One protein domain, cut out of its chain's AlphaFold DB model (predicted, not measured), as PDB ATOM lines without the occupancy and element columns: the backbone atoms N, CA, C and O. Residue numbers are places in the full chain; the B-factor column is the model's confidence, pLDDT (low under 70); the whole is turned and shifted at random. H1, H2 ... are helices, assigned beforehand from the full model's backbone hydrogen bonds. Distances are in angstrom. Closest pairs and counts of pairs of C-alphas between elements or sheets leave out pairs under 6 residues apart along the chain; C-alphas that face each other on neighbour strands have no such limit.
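What this domain is: This is residues 19 to 103 and 168 to 193 of the 471 residues of an uncharacterized protein of Tetrabaena socialis (UniProt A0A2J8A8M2). Long helices H1, H2 and H5 run lengthwise, H2 between the others; shorter H4 bridges H1 and H5 opposite H2, and H3 packs on H5 near one end. The 111 printed residues, with five named helices, H1 to H5, and no named strand, are all helix in class and compact, with radius of gyration of the C-alphas 14.3 A and spans of 47, 24 and 20 A.

Where its parts are: H2, residues 43 to 66, is 34.2 A long from first to last C-alpha. H1, residues 19 to 37, 28.5 A, begins at C-alpha 19 (82.886, 31.040, 115.325). H5, residues 168 to 190, 32.7 A, ends at C-alpha 190 (74.255, 50.780, 112.059). H3 is residues 72 to 83, 16.2 A; H4 is 85 to 98, 19.7 A.

How they stand to each other: H2 touches H5, closest C-alphas Arg 54 and Val 174, 5.0 A, at a shallow tilt of 22 degrees. H1 and H2 form a hairpin, closest C-alphas Ala 21 and Leu 56, 6.3 A. H4 touches H1, closest C-alphas Pro 26 and Ala 90, 5.0 A. Every O i to N i+4 pair is within hydrogen-bond range in H2 to H5, 13 of 15 in H1.

The domain as a whole: Residues 104 to 167 are not printed; C-alphas 103 and 168 are 7.0 A apart. pLDDT is under 70 at 39 to 44 and 102 to 103.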
ATOM      1  N   ARG A  19      82.571  31.495 116.694       74.69
ATOM      2  CA  ARG A  19      82.886  31.040 115.325       74.69
ATOM      3  C   ARG A  19      82.473  29.591 115.096       74.69
ATOM      4  O   ARG A  19      81.959  29.254 114.032       74.69
ATOM      5  N   SER A  20      82.643  28.740 116.104       81.06
ATOM      6  CA  SER A  20      82.196  27.345 116.044       81.06
ATOM      7  C   SER A  20      80.669  27.226 116.026       81.06
ATOM      8  O   SER A  20      80.139  26.337 115.361       81.06
ATOM      9  N   ALA A  21      79.948  28.141 116.689       82.00
ATOM     10  CA  ALA A  21      78.490  28.209 116.616       82.00
ATOM     11  C   ALA A  21      78.011  28.601 115.207       82.00
ATOM     12  O   ALA A  21      77.164  27.913 114.643       82.00
ATOM     13  N   LEU A  22      78.592  29.640 114.600       82.81
ATOM     14  CA  LEU A  22      78.206  30.088 113.256       82.81
ATOM     15  C   LEU A  22      78.460  29.028 112.179       82.81
ATOM     16  O   LEU A  22      77.579  28.775 111.362       82.81
ATOM     17  N   ARG A  23      79.588  28.310 112.243       88.44
ATOM     18  CA  ARG A  23      79.890  27.220 111.296       88.44
ATOM     19  C   ARG A  23      78.913  26.043 111.366       88.44
ATOM     20  O   ARG A  23      78.774  25.307 110.394       88.44
ATOM     21  N   ARG A  24      78.240  25.842 112.503       91.56
ATOM     22  CA  ARG A  24      77.229  24.783 112.673       91.56
ATOM     23  C   ARG A  24      75.850  25.179 112.147       91.56
ATOM     24  O   ARG A  24      75.045  24.292 111.873       91.56
ATOM     25  N   LEU A  25      75.575  26.479 112.001       93.06
ATOM     26  CA  LEU A  25      74.265  26.987 111.591       93.06
ATOM     27  C   LEU A  25      73.803  26.424 110.230       93.06
ATOM     28  O   LEU A  25      72.674  25.934 110.181       93.06
ATOM     29  N   PRO A  26      74.625  26.403 109.158       95.00
ATOM     30  CA  PRO A  26      74.190  25.890 107.858       95.00
ATOM     31  C   PRO A  26      73.737  24.433 107.915       95.00
ATOM     32  O   PRO A  26      72.637  24.122 107.472       95.00
ATOM     33  N   ALA A  27      74.523  23.565 108.558       94.38
ATOM     34  CA  ALA A  27      74.211  22.141 108.659       94.38
ATOM     35  C   ALA A  27      72.901  21.873 109.422       94.38
ATOM     36  O   ALA A  27      72.138  20.982 109.048       94.38
ATOM     37  N   LEU A  28      72.617  22.636 110.485       92.75
ATOM     38  CA  LEU A  28      71.361  22.501 111.231       92.75
ATOM     39  C   LEU A  28      70.158  23.006 110.433       92.75
ATOM     40  O   LEU A  28      69.116  22.353 110.427       92.75
ATOM     41  N   VAL A  29      70.303  24.132 109.730       92.75
ATOM     42  CA  VAL A  29      69.246  24.664 108.859       92.75
ATOM     43  C   VAL A  29      68.966  23.705 107.703       92.75
ATOM     44  O   VAL A  29      67.805  23.437 107.413       92.75
ATOM     45  N   ASP A  30      69.994  23.129 107.080       93.31
ATOM     46  CA  ASP A  30      69.825  22.161 105.992       93.31
ATOM     47  C   ASP A  30      69.085  20.906 106.466       93.31
ATOM     48  O   ASP A  30      68.156  20.450 105.799       93.31
ATOM     49  N   ARG A  31      69.420  20.396 107.658       90.62
ATOM     50  CA  ARG A  31      68.701  19.276 108.285       90.62
ATOM     51  C   ARG A  31      67.237  19.615 108.574       90.62
ATOM     52  O   ARG A  31      66.379  18.784 108.292       90.62
ATOM     53  N   LEU A  32      66.951  20.816 109.091       89.81
ATOM     54  CA  LEU A  32      65.583  21.277 109.358       89.81
ATOM     55  C   LEU A  32      64.753  21.386 108.075       89.81
ATOM     56  O   LEU A  32      63.603  20.963 108.024       89.81
ATOM     57  N   LEU A  33      65.319  21.990 107.031       89.00
ATOM     58  CA  LEU A  33      64.607  22.189 105.771       89.00
ATOM     59  C   LEU A  33      64.412  20.862 105.028       89.00
ATOM     60  O   LEU A  33      63.363  20.656 104.419       89.00
ATOM     61  N   ALA A  34      65.378  19.944 105.122       88.06
ATOM     62  CA  ALA A  34      65.245  18.593 104.590       88.06
ATOM     63  C   ALA A  34      64.163  17.786 105.324       88.06
ATOM     64  O   ALA A  34      63.377  17.105 104.663       88.06
ATOM     65  N   SER A  35      64.072  17.883 106.659       84.44
ATOM     66  CA  SER A  35      63.015  17.192 107.411       84.44
ATOM     67  C   SER A  35      61.624  17.733 107.070       84.44
ATOM     68  O   SER A  35      60.705  16.948 106.838       84.44
ATOM     69  N   GLN A  36      61.490  19.053 106.904       82.12
ATOM     70  CA  GLN A  36      60.243  19.683 106.454       82.12
ATOM     71  C   GLN A  36      59.835  19.251 105.038       82.12
ATOM     72  O   GLN A  36      58.656  18.999 104.793       82.12
ATOM     73  N   ALA A  37      60.790  19.136 104.111       81.81
ATOM     74  CA  ALA A  37      60.518  18.714 102.737       81.81
ATOM     75  C   ALA A  37      60.093  17.238 102.633       81.81
ATOM     76  O   ALA A  37      59.296  16.890 101.765       81.81
ATOM     77  N   ALA A  38      60.595  16.374 103.521       78.94
ATOM     78  CA  ALA A  38      60.287  14.945 103.521       78.94
ATOM     79  C   ALA A  38      58.868  14.610 104.023       78.94
ATOM     80  O   ALA A  38      58.448  13.458 103.924       78.94
ATOM     81  N   GLY A  39      58.134  15.578 104.590       67.38
ATOM     82  CA  GLY A  39      56.767  15.383 105.092       67.38
ATOM     83  C   GLY A  39      56.637  14.336 106.209       67.38
ATOM     84  O   GLY A  39      55.523  13.947 106.556       67.38
ATOM     85  N   GLN A  40      57.751  13.853 106.766       56.06
ATOM     86  CA  GLN A  40      57.764  12.814 107.789       56.06
ATOM     87  C   GLN A  40      57.684  13.448 109.180       56.06
ATOM     88  O   GLN A  40      58.612  14.151 109.578       56.06
ATOM     89  N   PRO A  41      56.629  13.171 109.966       51.38
ATOM     90  CA  PRO A  41      56.497  13.705 111.310       51.38
ATOM     91  C   PRO A  41      57.379  12.893 112.264       51.38
ATOM     92  O   PRO A  41      56.893  12.053 113.020       51.38
ATOM     93  N   ARG A  42      58.693  13.134 112.270       58.16
ATOM     94  CA  ARG A  42      59.536  12.721 113.401       58.16
ATOM     95  C   ARG A  42      59.498  13.822 114.455       58.16
ATOM     96  O   ARG A  42      60.488  14.495 114.719       58.16
ATOM     97  N   ALA A  43      58.324  13.988 115.066       61.22
ATOM     98  CA  ALA A  43      58.023  15.083 115.989       61.22
ATOM     99  C   ALA A  43      59.044  15.231 117.137       61.22
ATOM    100  O   ALA A  43      59.258  16.341 117.615       61.22
ATOM    101  N   GLN A  44      59.699  14.142 117.560       62.75
ATOM    102  CA  GLN A  44      60.771  14.182 118.562       62.75
ATOM    103  C   GLN A  44      62.106  14.697 118.008       62.75
ATOM    104  O   GLN A  44      62.690  15.591 118.614       62.75
ATOM    105  N   SER A  45      62.568  14.218 116.846       75.88
ATOM    106  CA  SER A  45      63.851  14.675 116.291       75.88
ATOM    107  C   SER A  45      63.797  16.121 115.800       75.88
ATOM    108  O   SER A  45      64.791  16.835 115.893       75.88
ATOM    109  N   ASP A  46      62.644  16.564 115.291       79.69
ATOM    110  CA  ASP A  46      62.465  17.955 114.863       79.69
ATOM    111  C   ASP A  46      62.391  18.908 116.060       79.69
ATOM    112  O   ASP A  46      62.963  19.992 116.008       79.69
ATOM    113  N   ALA A  47      61.745  18.508 117.161       82.31
ATOM    114  CA  ALA A  47      61.706  19.314 118.380       82.31
ATOM    115  C   ALA A  47      63.103  19.492 118.994       82.31
ATOM    116  O   ALA A  47      63.482  20.611 119.335       82.31
ATOM    117  N   GLU A  48      63.892  18.415 119.076       86.62
ATOM    118  CA  GLU A  48      65.287  18.476 119.533       86.62
ATOM    119  C   GLU A  48      66.138  19.379 118.634       86.62
ATOM    120  O   GLU A  48      66.909  20.201 119.131       86.62
ATOM    121  N   LEU A  49      65.960  19.281 117.315       88.44
ATOM    122  CA  LEU A  49      66.691  20.104 116.358       88.44
ATOM    123  C   LEU A  49      66.292  21.587 116.430       88.44
ATOM    124  O   LEU A  49      67.157  22.458 116.339       88.44
ATOM    125  N   LEU A  50      65.004  21.891 116.618       89.38
ATOM    126  CA  LEU A  50      64.518  23.260 116.818       89.38
ATOM    127  C   LEU A  50      65.069  23.862 118.119       89.38
ATOM    128  O   LEU A  50      65.503  25.014 118.108       89.38
ATOM    129  N   GLU A  51      65.117  23.100 119.213       89.81
ATOM    130  CA  GLU A  51      65.721  23.558 120.473       89.81
ATOM    131  C   GLU A  51      67.245  23.723 120.361       89.81
ATOM    132  O   GLU A  51      67.796  24.717 120.842       89.81
ATOM    133  N   GLU A  52      67.939  22.824 119.655       92.56
ATOM    134  CA  GLU A  52      69.372  22.972 119.367       92.56
ATOM    135  C   GLU A  52      69.645  24.260 118.575       92.56
ATOM    136  O   GLU A  52      70.534  25.043 118.935       92.56
ATOM    137  N   LEU A  53      68.856  24.506 117.525       93.06
ATOM    138  CA  LEU A  53      68.957  25.688 116.674       93.06
ATOM    139  C   LEU A  53      68.643  26.969 117.454       93.06
ATOM    140  O   LEU A  53      69.398  27.941 117.378       93.06
ATOM    141  N   ARG A  54      67.577  26.961 118.261       92.50
ATOM    142  CA  ARG A  54      67.213  28.071 119.147       92.50
ATOM    143  C   ARG A  54      68.331  28.375 120.140       92.50
ATOM    144  O   ARG A  54      68.710  29.535 120.294       92.50
ATOM    145  N   GLY A  55      68.894  27.349 120.778       92.12
ATOM    146  CA  GLY A  55      70.012  27.491 121.708       92.12
ATOM    147  C   GLY A  55      71.275  28.031 121.032       92.12
ATOM    148  O   GLY A  55      71.995  28.837 121.621       92.12
ATOM    149  N   LEU A  56      71.543  27.631 119.786       93.19
ATOM    150  CA  LEU A  56      72.657  28.159 118.998       93.19
ATOM    151  C   LEU A  56      72.465  29.646 118.689       93.19
ATOM    152  O   LEU A  56      73.365  30.435 118.973       93.19
ATOM    153  N   LEU A  57      71.296  30.034 118.179       93.56
ATOM    154  CA  LEU A  57      70.969  31.429 117.874       93.56
ATOM    155  C   LEU A  57      71.003  32.307 119.134       93.56
ATOM    156  O   LEU A  57      71.570  33.397 119.111       93.56
ATOM    157  N   ALA A  58      70.487  31.810 120.261       91.25
ATOM    158  CA  ALA A  58      70.546  32.513 121.541       91.25
ATOM    159  C   ALA A  58      71.991  32.760 122.005       91.25
ATOM    160  O   ALA A  58      72.304  33.862 122.450       91.25
ATOM    161  N   ARG A  59      72.892  31.778 121.846       90.38
ATOM    162  CA  ARG A  59      74.325  31.954 122.144       90.38
ATOM    163  C   ARG A  59      74.975  32.992 121.234       90.38
ATOM    164  O   ARG A  59      75.726  33.825 121.726       90.38
ATOM    165  N   VAL A  60      74.675  32.970 119.934       89.62
ATOM    166  CA  VAL A  60      75.185  33.977 118.984       89.62
ATOM    167  C   VAL A  60      74.718  35.375 119.390       89.62
ATOM    168  O   VAL A  60      75.541  36.278 119.508       89.62
ATOM    169  N   LYS A  61      73.426  35.544 119.697       89.69
ATOM    170  CA  LYS A  61      72.874  36.811 120.197       89.69
ATOM    171  C   LYS A  61      73.552  37.260 121.492       89.69
ATOM    172  O   LYS A  61      73.914  38.421 121.618       89.69
ATOM    173  N   GLN A  62      73.721  36.355 122.455       89.56
ATOM    174  CA  GLN A  62      74.356  36.674 123.731       89.56
ATOM    175  C   GLN A  62      75.797  37.147 123.535       89.56
ATOM    176  O   GLN A  62      76.196  38.114 124.171       89.56
ATOM    177  N   LEU A  63      76.551  36.509 122.637       86.12
ATOM    178  CA  LEU A  63      77.901  36.947 122.291       86.12
ATOM    179  C   LEU A  63      77.895  38.339 121.655       86.12
ATOM    180  O   LEU A  63      78.690  39.177 122.057       86.12
ATOM    181  N   LEU A  64      76.978  38.611 120.721       85.19
ATOM    182  CA  LEU A  64      76.850  39.939 120.115       85.19
ATOM    183  C   LEU A  64      76.471  41.013 121.144       85.19
ATOM    184  O   LEU A  64      77.013  42.104 121.088       85.19
ATOM    185  N   ASN A  65      75.596  40.696 122.102       84.88
ATOM    186  CA  ASN A  65      75.161  41.629 123.145       84.88
ATOM    187  C   ASN A  65      76.198  41.851 124.256       84.88
ATOM    188  O   ASN A  65      76.138  42.861 124.952       84.88
ATOM    189  N   GLN A  66      77.096  40.889 124.487       86.62
ATOM    190  CA  GLN A  66      78.206  41.044 125.435       86.62
ATOM    191  C   GLN A  66      79.266  42.008 124.914       86.62
ATOM    192  O   GLN A  66      79.990  42.610 125.704       86.62
ATOM    193  N   LEU A  67      79.363  42.132 123.595       82.62
ATOM    194  CA  LEU A  67      80.238  43.086 122.950       82.62
ATOM    195  C   LEU A  67      79.484  44.411 122.847       82.62
ATOM    196  O   LEU A  67      78.352  44.467 122.370       82.62
ATOM    197  N   GLU A  68      80.103  45.499 123.293       79.06
ATOM    198  CA  GLU A  68      79.543  46.827 123.058       79.06
ATOM    199  C   GLU A  68      79.427  47.038 121.541       79.06
ATOM    200  O   GLU A  68      80.376  46.736 120.813       79.06
ATOM    201  N   ALA A  69      78.288  47.521 121.034       70.75
ATOM    202  CA  ALA A  69      78.047  47.614 119.586       70.75
ATOM    203  C   ALA A  69      79.098  48.475 118.853       70.75
ATOM    204  O   ALA A  69      79.406  48.250 117.684       70.75
ATOM    205  N   THR A  70      79.701  49.423 119.572       73.69
ATOM    206  CA  THR A  70      80.773  50.316 119.115       73.69
ATOM    207  C   THR A  70      82.169  49.679 119.174       73.69
ATOM    208  O   THR A  70      83.119  50.224 118.601       73.69
ATOM    209  N   SER A  71      82.317  48.530 119.841       86.50
ATOM    210  CA  SER A  71      83.602  47.856 120.033       86.50
ATOM    211  C   SER A  71      84.154  47.295 118.720       86.50
ATOM    212  O   SER A  71      83.429  46.824 117.841       86.50
ATOM    213  N   SER A  72      85.481  47.304 118.587       85.31
ATOM    214  CA  SER A  72      86.167  46.669 117.456       85.31
ATOM    215  C   SER A  72      85.917  45.159 117.395       85.31
ATOM    216  O   SER A  72      85.901  44.586 116.307       85.31
ATOM    217  N   GLU A  73      85.677  44.521 118.543       86.62
ATOM    218  CA  GLU A  73      85.354  43.099 118.643       86.62
ATOM    219  C   GLU A  73      83.957  42.782 118.099       86.62
ATOM    220  O   GLU A  73      83.825  41.845 117.310       86.62
ATOM    221  N   ALA A  74      82.934  43.577 118.448       85.31
ATOM    222  CA  ALA A  74      81.584  43.439 117.888       85.31
ATOM    223  C   ALA A  74      81.608  43.573 116.365       85.31
ATOM    224  O   ALA A  74      81.034  42.744 115.657       85.31
ATOM    225  N   ARG A  75      82.335  44.580 115.864       86.94
ATOM    226  CA  ARG A  75      82.507  44.812 114.425       86.94
ATOM    227  C   ARG A  75      83.172  43.622 113.744       86.94
ATOM    228  O   ARG A  75      82.594  43.059 112.826       86.94
ATOM    229  N   ALA A  76      84.311  43.154 114.256       88.75
ATOM    230  CA  ALA A  76      85.010  42.005 113.684       88.75
ATOM    231  C   ALA A  76      84.176  40.710 113.718       88.75
ATOM    232  O   ALA A  76      84.308  39.868 112.827       88.75
ATOM    233  N   ALA A  77      83.332  40.522 114.738       88.06
ATOM    234  CA  ALA A  77      82.424  39.382 114.827       88.06
ATOM    235  C   ALA A  77      81.273  39.473 113.811       88.06
ATOM    236  O   ALA A  77      80.956  38.470 113.171       88.06
ATOM    237  N   ALA A  78      80.675  40.658 113.647       89.88
ATOM    238  CA  ALA A  78      79.635  40.904 112.653       89.88
ATOM    239  C   ALA A  78      80.186  40.777 111.224       89.88
ATOM    240  O   ALA A  78      79.598  40.070 110.413       89.88
ATOM    241  N   ASP A  79      81.346  41.366 110.938       89.94
ATOM    242  CA  ASP A  79      82.000  41.281 109.627       89.94
ATOM    243  C   ASP A  79      82.327  39.826 109.275       89.94
ATOM    244  O   ASP A  79      81.968  39.350 108.202       89.94
ATOM    245  N   ALA A  80      82.877  39.063 110.229       91.00
ATOM    246  CA  ALA A  80      83.118  37.635 110.039       91.00
ATOM    247  C   ALA A  80      81.831  36.832 109.774       91.00
ATOM    248  O   ALA A  80      81.891  35.810 109.094       91.00
ATOM    249  N   PHE A  81      80.683  37.258 110.311       93.00
ATOM    250  CA  PHE A  81      79.392  36.643 110.001       93.00
ATOM    251  C   PHE A  81      78.920  36.984 108.585       93.00
ATOM    252  O   PHE A  81      78.453  36.098 107.872       93.00
ATOM    253  N   TRP A  82      79.025  38.252 108.179       93.25
ATOM    254  CA  TRP A  82      78.610  38.686 106.846       93.25
ATOM    255  C   TRP A  82      79.469  38.053 105.749       93.25
ATOM    256  O   TRP A  82      78.928  37.628 104.729       93.25
ATOM    257  N   ASP A  83      80.776  37.929 105.989       92.88
ATOM    258  CA  ASP A  83      81.727  37.288 105.078       92.88
ATOM    259  C   ASP A  83      81.547  35.760 105.011       92.88
ATOM    260  O   ASP A  83      81.873  35.131 104.000       92.88
ATOM    261  N   ASP A  84      80.985  35.141 106.055       93.31
ATOM    262  CA  ASP A  84      80.570  33.740 106.017       93.31
ATOM    263  C   ASP A  84      79.272  33.602 105.202       93.31
ATOM    264  O   ASP A  84      78.141  33.610 105.706       93.31
ATOM    265  N   GLY A  85      79.445  33.460 103.887       91.94
ATOM    266  CA  GLY A  85      78.349  33.282 102.934       91.94
ATOM    267  C   GLY A  85      77.430  32.096 103.257       91.94
ATOM    268  O   GLY A  85      76.243  32.134 102.924       91.94
ATOM    269  N   ALA A  86      77.936  31.055 103.928       93.62
ATOM    270  CA  ALA A  86      77.127  29.910 104.326       93.62
ATOM    271  C   ALA A  86      76.251  30.252 105.538       93.62
ATOM    272  O   ALA A  86      75.049  29.976 105.510       93.62
ATOM    273  N   ALA A  87      76.821  30.881 106.571       93.44
ATOM    274  CA  ALA A  87      76.086  31.290 107.767       93.44
ATOM    275  C   ALA A  87      75.011  32.344 107.452       93.44
ATOM    276  O   ALA A  87      73.853  32.187 107.854       93.44
ATOM    277  N   SER A  88      75.358  33.373 106.675       94.06
ATOM    278  CA  SER A  88      74.413  34.416 106.256       94.06
ATOM    279  C   SER A  88      73.280  33.857 105.384       94.06
ATOM    280  O   SER A  88      72.106  34.136 105.633       94.06
ATOM    281  N   SER A  89      73.595  32.986 104.418       94.50
ATOM    282  CA  SER A  89      72.592  32.284 103.603       94.50
ATOM    283  C   SER A  89      71.690  31.372 104.440       94.50
ATOM    284  O   SER A  89      70.475  31.338 104.232       94.50
ATOM    285  N   ALA A  90      72.247  30.649 105.414       95.06
ATOM    286  CA  ALA A  90      71.475  29.800 106.319       95.06
ATOM    287  C   ALA A  90      70.480  30.616 107.155       95.06
ATOM    288  O   ALA A  90      69.315  30.230 107.258       95.06
ATOM    289  N   LEU A  91      70.899  31.770 107.687       94.88
ATOM    290  CA  LEU A  91      70.013  32.663 108.435       94.88
ATOM    291  C   LEU A  91      68.875  33.203 107.556       94.88
ATOM    292  O   LEU A  91      67.717  33.169 107.970       94.88
ATOM    293  N   LEU A  92      69.172  33.635 106.325       94.44
ATOM    294  CA  LEU A  92      68.145  34.088 105.381       94.44
ATOM    295  C   LEU A  92      67.134  32.981 105.061       94.44
ATOM    296  O   LEU A  92      65.926  33.210 105.124       94.44
ATOM    297  N   ARG A  93      67.603  31.766 104.752       93.94
ATOM    298  CA  ARG A  93      66.724  30.616 104.470       93.94
ATOM    299  C   ARG A  93      65.862  30.252 105.674       93.94
ATOM    300  O   ARG A  93      64.679  29.962 105.501       93.94
ATOM    301  N   LEU A  94      66.425  30.332 106.879       93.56
ATOM    302  CA  LEU A  94      65.686  30.123 108.116       93.56
ATOM    303  C   LEU A  94      64.579  31.168 108.295       93.56
ATOM    304  O   LEU A  94      63.450  30.788 108.581       93.56
ATOM    305  N   LEU A  95      64.854  32.455 108.061       92.19
ATOM    306  CA  LEU A  95      63.838  33.517 108.110       92.19
ATOM    307  C   LEU A  95      62.743  33.318 107.049       92.19
ATOM    308  O   LEU A  95      61.559  33.513 107.330       92.19
ATOM    309  N   ALA A  96      63.121  32.879 105.844       91.00
ATOM    310  CA  ALA A  96      62.183  32.565 104.765       91.00
ATOM    311  C   ALA A  96      61.242  31.404 105.115       91.00
ATOM    312  O   ALA A  96      60.073  31.419 104.734       91.00
ATOM    313  N   ALA A  97      61.755  30.389 105.812       88.88
ATOM    314  CA  ALA A  97      60.952  29.279 106.307       88.88
ATOM    315  C   ALA A  97      60.089  29.716 107.497       88.88
ATOM    316  O   ALA A  97      58.894  29.432 107.525       88.88
ATOM    317  N   ALA A  98      60.670  30.480 108.423       88.06
ATOM    318  CA  ALA A  98      60.022  30.947 109.638       88.06
ATOM    319  C   ALA A  98      58.759  31.763 109.368       88.06
ATOM    320  O   ALA A  98      57.717  31.512 109.971       88.06
ATOM    321  N   VAL A  99      58.815  32.684 108.405       84.62
ATOM    322  CA  VAL A  99      57.645  33.482 108.017       84.62
ATOM    323  C   VAL A  99      56.561  32.640 107.333       84.62
ATOM    324  O   VAL A  99      55.438  33.095 107.189       84.62
ATOM    325  N   ARG A 100      56.850  31.416 106.882       84.88
ATOM    326  CA  ARG A 100      55.858  30.531 106.246       84.88
ATOM    327  C   ARG A 100      55.255  29.525 107.218       84.88
ATOM    328  O   ARG A 100      54.293  28.852 106.849       84.88
ATOM    329  N   TRP A 101      55.797  29.397 108.429       81.88
ATOM    330  CA  TRP A 101      55.272  28.444 109.396       81.88
ATOM    331  C   TRP A 101      53.856  28.832 109.830       81.88
ATOM    332  O   TRP A 101      53.594  30.006 110.115       81.88
ATOM    333  N   PRO A 102      52.921  27.865 109.862       65.94
ATOM    334  CA  PRO A 102      51.550  28.142 110.240       65.94
ATOM    335  C   PRO A 102      51.511  28.629 111.695       65.94
ATOM    336  O   PRO A 102      52.153  28.027 112.566       65.94
ATOM    337  N   PRO A 103      50.762  29.707 111.985       62.34
ATOM    338  CA  PRO A 103      50.582  30.157 113.353       62.34
ATOM    339  C   PRO A 103      49.904  29.053 114.170       62.34
ATOM    340  O   PRO A 103      49.032  28.345 113.661       62.34
ATOM    341  N   SER A 168      54.665  23.824 117.000       71.75
ATOM    342  CA  SER A 168      54.353  25.205 116.591       71.75
ATOM    343  C   SER A 168      54.991  26.260 117.511       71.75
ATOM    344  O   SER A 168      55.489  27.283 117.039       71.75
ATOM    345  N   GLN A 169      55.058  25.994 118.819       75.38
ATOM    346  CA  GLN A 169      55.747  26.868 119.770       75.38
ATOM    347  C   GLN A 169      57.274  26.855 119.578       75.38
ATOM    348  O   GLN A 169      57.903  27.910 119.654       75.38
ATOM    349  N   ALA A 170      57.871  25.694 119.290       81.19
ATOM    350  CA  ALA A 170      59.298  25.581 118.990       81.19
ATOM    351  C   ALA A 170      59.670  26.339 117.701       81.19
ATOM    352  O   ALA A 170      60.650  27.084 117.677       81.19
ATOM    353  N   HIS A 171      58.833  26.245 116.663       82.81
ATOM    354  CA  HIS A 171      58.959  27.049 115.446       82.81
ATOM    355  C   HIS A 171      58.920  28.553 115.737       82.81
ATOM    356  O   HIS A 171      59.796  29.287 115.283       82.81
ATOM    357  N   ALA A 172      57.960  29.018 116.542       81.62
ATOM    358  CA  ALA A 172      57.903  30.422 116.948       81.62
ATOM    359  C   ALA A 172      59.176  30.855 117.704       81.62
ATOM    360  O   ALA A 172      59.733  31.912 117.413       81.62
ATOM    361  N   GLY A 173      59.692  30.012 118.605       86.00
ATOM    362  CA  GLY A 173      60.930  30.282 119.343       86.00
ATOM    363  C   GLY A 173      62.171  30.387 118.450       86.00
ATOM    364  O   GLY A 173      63.020  31.251 118.673       86.00
ATOM    365  N   VAL A 174      62.275  29.550 117.414       89.75
ATOM    366  CA  VAL A 174      63.358  29.627 116.419       89.75
ATOM    367  C   VAL A 174      63.224  30.870 115.542       89.75
ATOM    368  O   VAL A 174      64.218  31.559 115.321       89.75
ATOM    369  N   ALA A 175      62.012  31.186 115.075       88.38
ATOM    370  CA  ALA A 175      61.741  32.391 114.293       88.38
ATOM    371  C   ALA A 175      62.150  33.654 115.065       88.38
ATOM    372  O   ALA A 175      62.877  34.500 114.544       88.38
ATOM    373  N   GLN A 176      61.753  33.729 116.338       88.94
ATOM    374  CA  GLN A 176      62.128  34.806 117.245       88.94
ATOM    375  C   GLN A 176      63.649  34.915 117.389       88.94
ATOM    376  O   GLN A 176      64.205  35.998 117.222       88.94
ATOM    377  N   ALA A 177      64.333  33.802 117.663       90.75
ATOM    378  CA  ALA A 177      65.781  33.801 117.834       90.75
ATOM    379  C   ALA A 177      66.518  34.219 116.547       90.75
ATOM    380  O   ALA A 177      67.515  34.935 116.621       90.75
ATOM    381  N   ALA A 178      66.019  33.823 115.373       93.44
ATOM    382  CA  ALA A 178      66.591  34.208 114.085       93.44
ATOM    383  C   ALA A 178      66.436  35.714 113.816       93.44
ATOM    384  O   ALA A 178      67.411  36.370 113.448       93.44
ATOM    385  N   CYS A 179      65.239  36.270 114.047       92.19
ATOM    386  CA  CYS A 179      64.999  37.712 113.953       92.19
ATOM    387  C   CYS A 179      65.891  38.485 114.931       92.19
ATOM    388  O   CYS A 179      66.527  39.455 114.536       92.19
ATOM    389  N   ASP A 180      65.996  38.022 116.177       90.69
ATOM    390  CA  ASP A 180      66.800  38.678 117.206       90.69
ATOM    391  C   ASP A 180      68.303  38.691 116.869       90.69
ATOM    392  O   ASP A 180      68.969  39.699 117.108       90.69
ATOM    393  N   VAL A 181      68.847  37.600 116.312       93.12
ATOM    394  CA  VAL A 181      70.248  37.550 115.847       93.12
ATOM    395  C   VAL A 181      70.472  38.539 114.709       93.12
ATOM    396  O   VAL A 181      71.439  39.298 114.743       93.12
ATOM    397  N   LEU A 182      69.578  38.566 113.716       94.19
ATOM    398  CA  LEU A 182      69.707  39.491 112.595       94.19
ATOM    399  C   LEU A 182      69.574  40.951 113.043       94.19
ATOM    400  O   LEU A 182      70.348  41.793 112.603       94.19
ATOM    401  N   THR A 183      68.649  41.250 113.957       92.00
ATOM    402  CA  THR A 183      68.529  42.576 114.572       92.00
ATOM    403  C   THR A 183      69.815  42.974 115.290       92.00
ATOM    404  O   THR A 183      70.303  44.074 115.053       92.00
ATOM    405  N   ALA A 184      70.406  42.094 116.105       91.50
ATOM    406  CA  ALA A 184      71.668  42.392 116.787       91.50
ATOM    407  C   ALA A 184      72.801  42.705 115.793       91.50
ATOM    408  O   ALA A 184      73.541  43.668 115.977       91.50
ATOM    409  N   LEU A 185      72.894  41.946 114.699       92.88
ATOM    410  CA  LEU A 185      73.865  42.204 113.633       92.88
ATOM    411  C   LEU A 185      73.611  43.543 112.920       92.88
ATOM    412  O   LEU A 185      74.555  44.289 112.675       92.88
ATOM    413  N   LEU A 186      72.353  43.871 112.607       92.00
ATOM    414  CA  LEU A 186      71.985  45.147 111.981       92.00
ATOM    415  C   LEU A 186      72.294  46.344 112.889       92.00
ATOM    416  O   LEU A 186      72.756  47.367 112.390       92.00
ATOM    417  N   VAL A 187      72.091  46.215 114.203       89.56
ATOM    418  CA  VAL A 187      72.462  47.250 115.183       89.56
ATOM    419  C   VAL A 187      73.967  47.500 115.142       89.56
ATOM    420  O   VAL A 187      74.380  48.643 114.976       89.56
ATOM    421  N   VAL A 188      74.792  46.445 115.181       89.75
ATOM    422  CA  VAL A 188      76.255  46.592 115.072       89.75
ATOM    423  C   VAL A 188      76.644  47.297 113.772       89.75
ATOM    424  O   VAL A 188      77.483  48.189 113.806       89.75
ATOM    425  N   VAL A 189      76.029  46.943 112.637       89.69
ATOM    426  CA  VAL A 189      76.302  47.584 111.333       89.69
ATOM    427  C   VAL A 189      75.843  49.046 111.297       89.69
ATOM    428  O   VAL A 189      76.492  49.866 110.655       89.69
ATOM    429  N   THR A 190      74.760  49.396 111.992       87.94
ATOM    430  CA  THR A 190      74.255  50.780 112.059       87.94
ATOM    431  C   THR A 190      75.235  51.702 112.792       87.94
ATOM    432  O   THR A 190      75.378  52.862 112.416       87.94
ATOM    433  N   GLU A 191      75.976  51.169 113.767       85.50
ATOM    434  CA  GLU A 191      77.038  51.870 114.508       85.50
ATOM    435  C   GLU A 191      78.398  51.888 113.774       85.50
ATOM    436  O   GLU A 191      79.414  52.360 114.306       85.50
ATOM    437  N   GLN A 192      78.468  51.332 112.558       84.31
ATOM    438  CA  GLN A 192      79.675  51.371 111.739       84.31
ATOM    439  C   GLN A 192      79.694  52.597 110.821       84.31
ATOM    440  O   GLN A 192      78.673  52.993 110.258       84.31
ATOM    441  N   PRO A 193      80.887  53.168 110.570       79.25
ATOM    442  CA  PRO A 193      81.023  54.302 109.675       79.25
ATOM    443  C   PRO A 193      80.837  53.924 108.212       79.25
ATOM    444  O   PRO A 193      80.856  54.844 107.419       79.25
TER     445      PRO A 193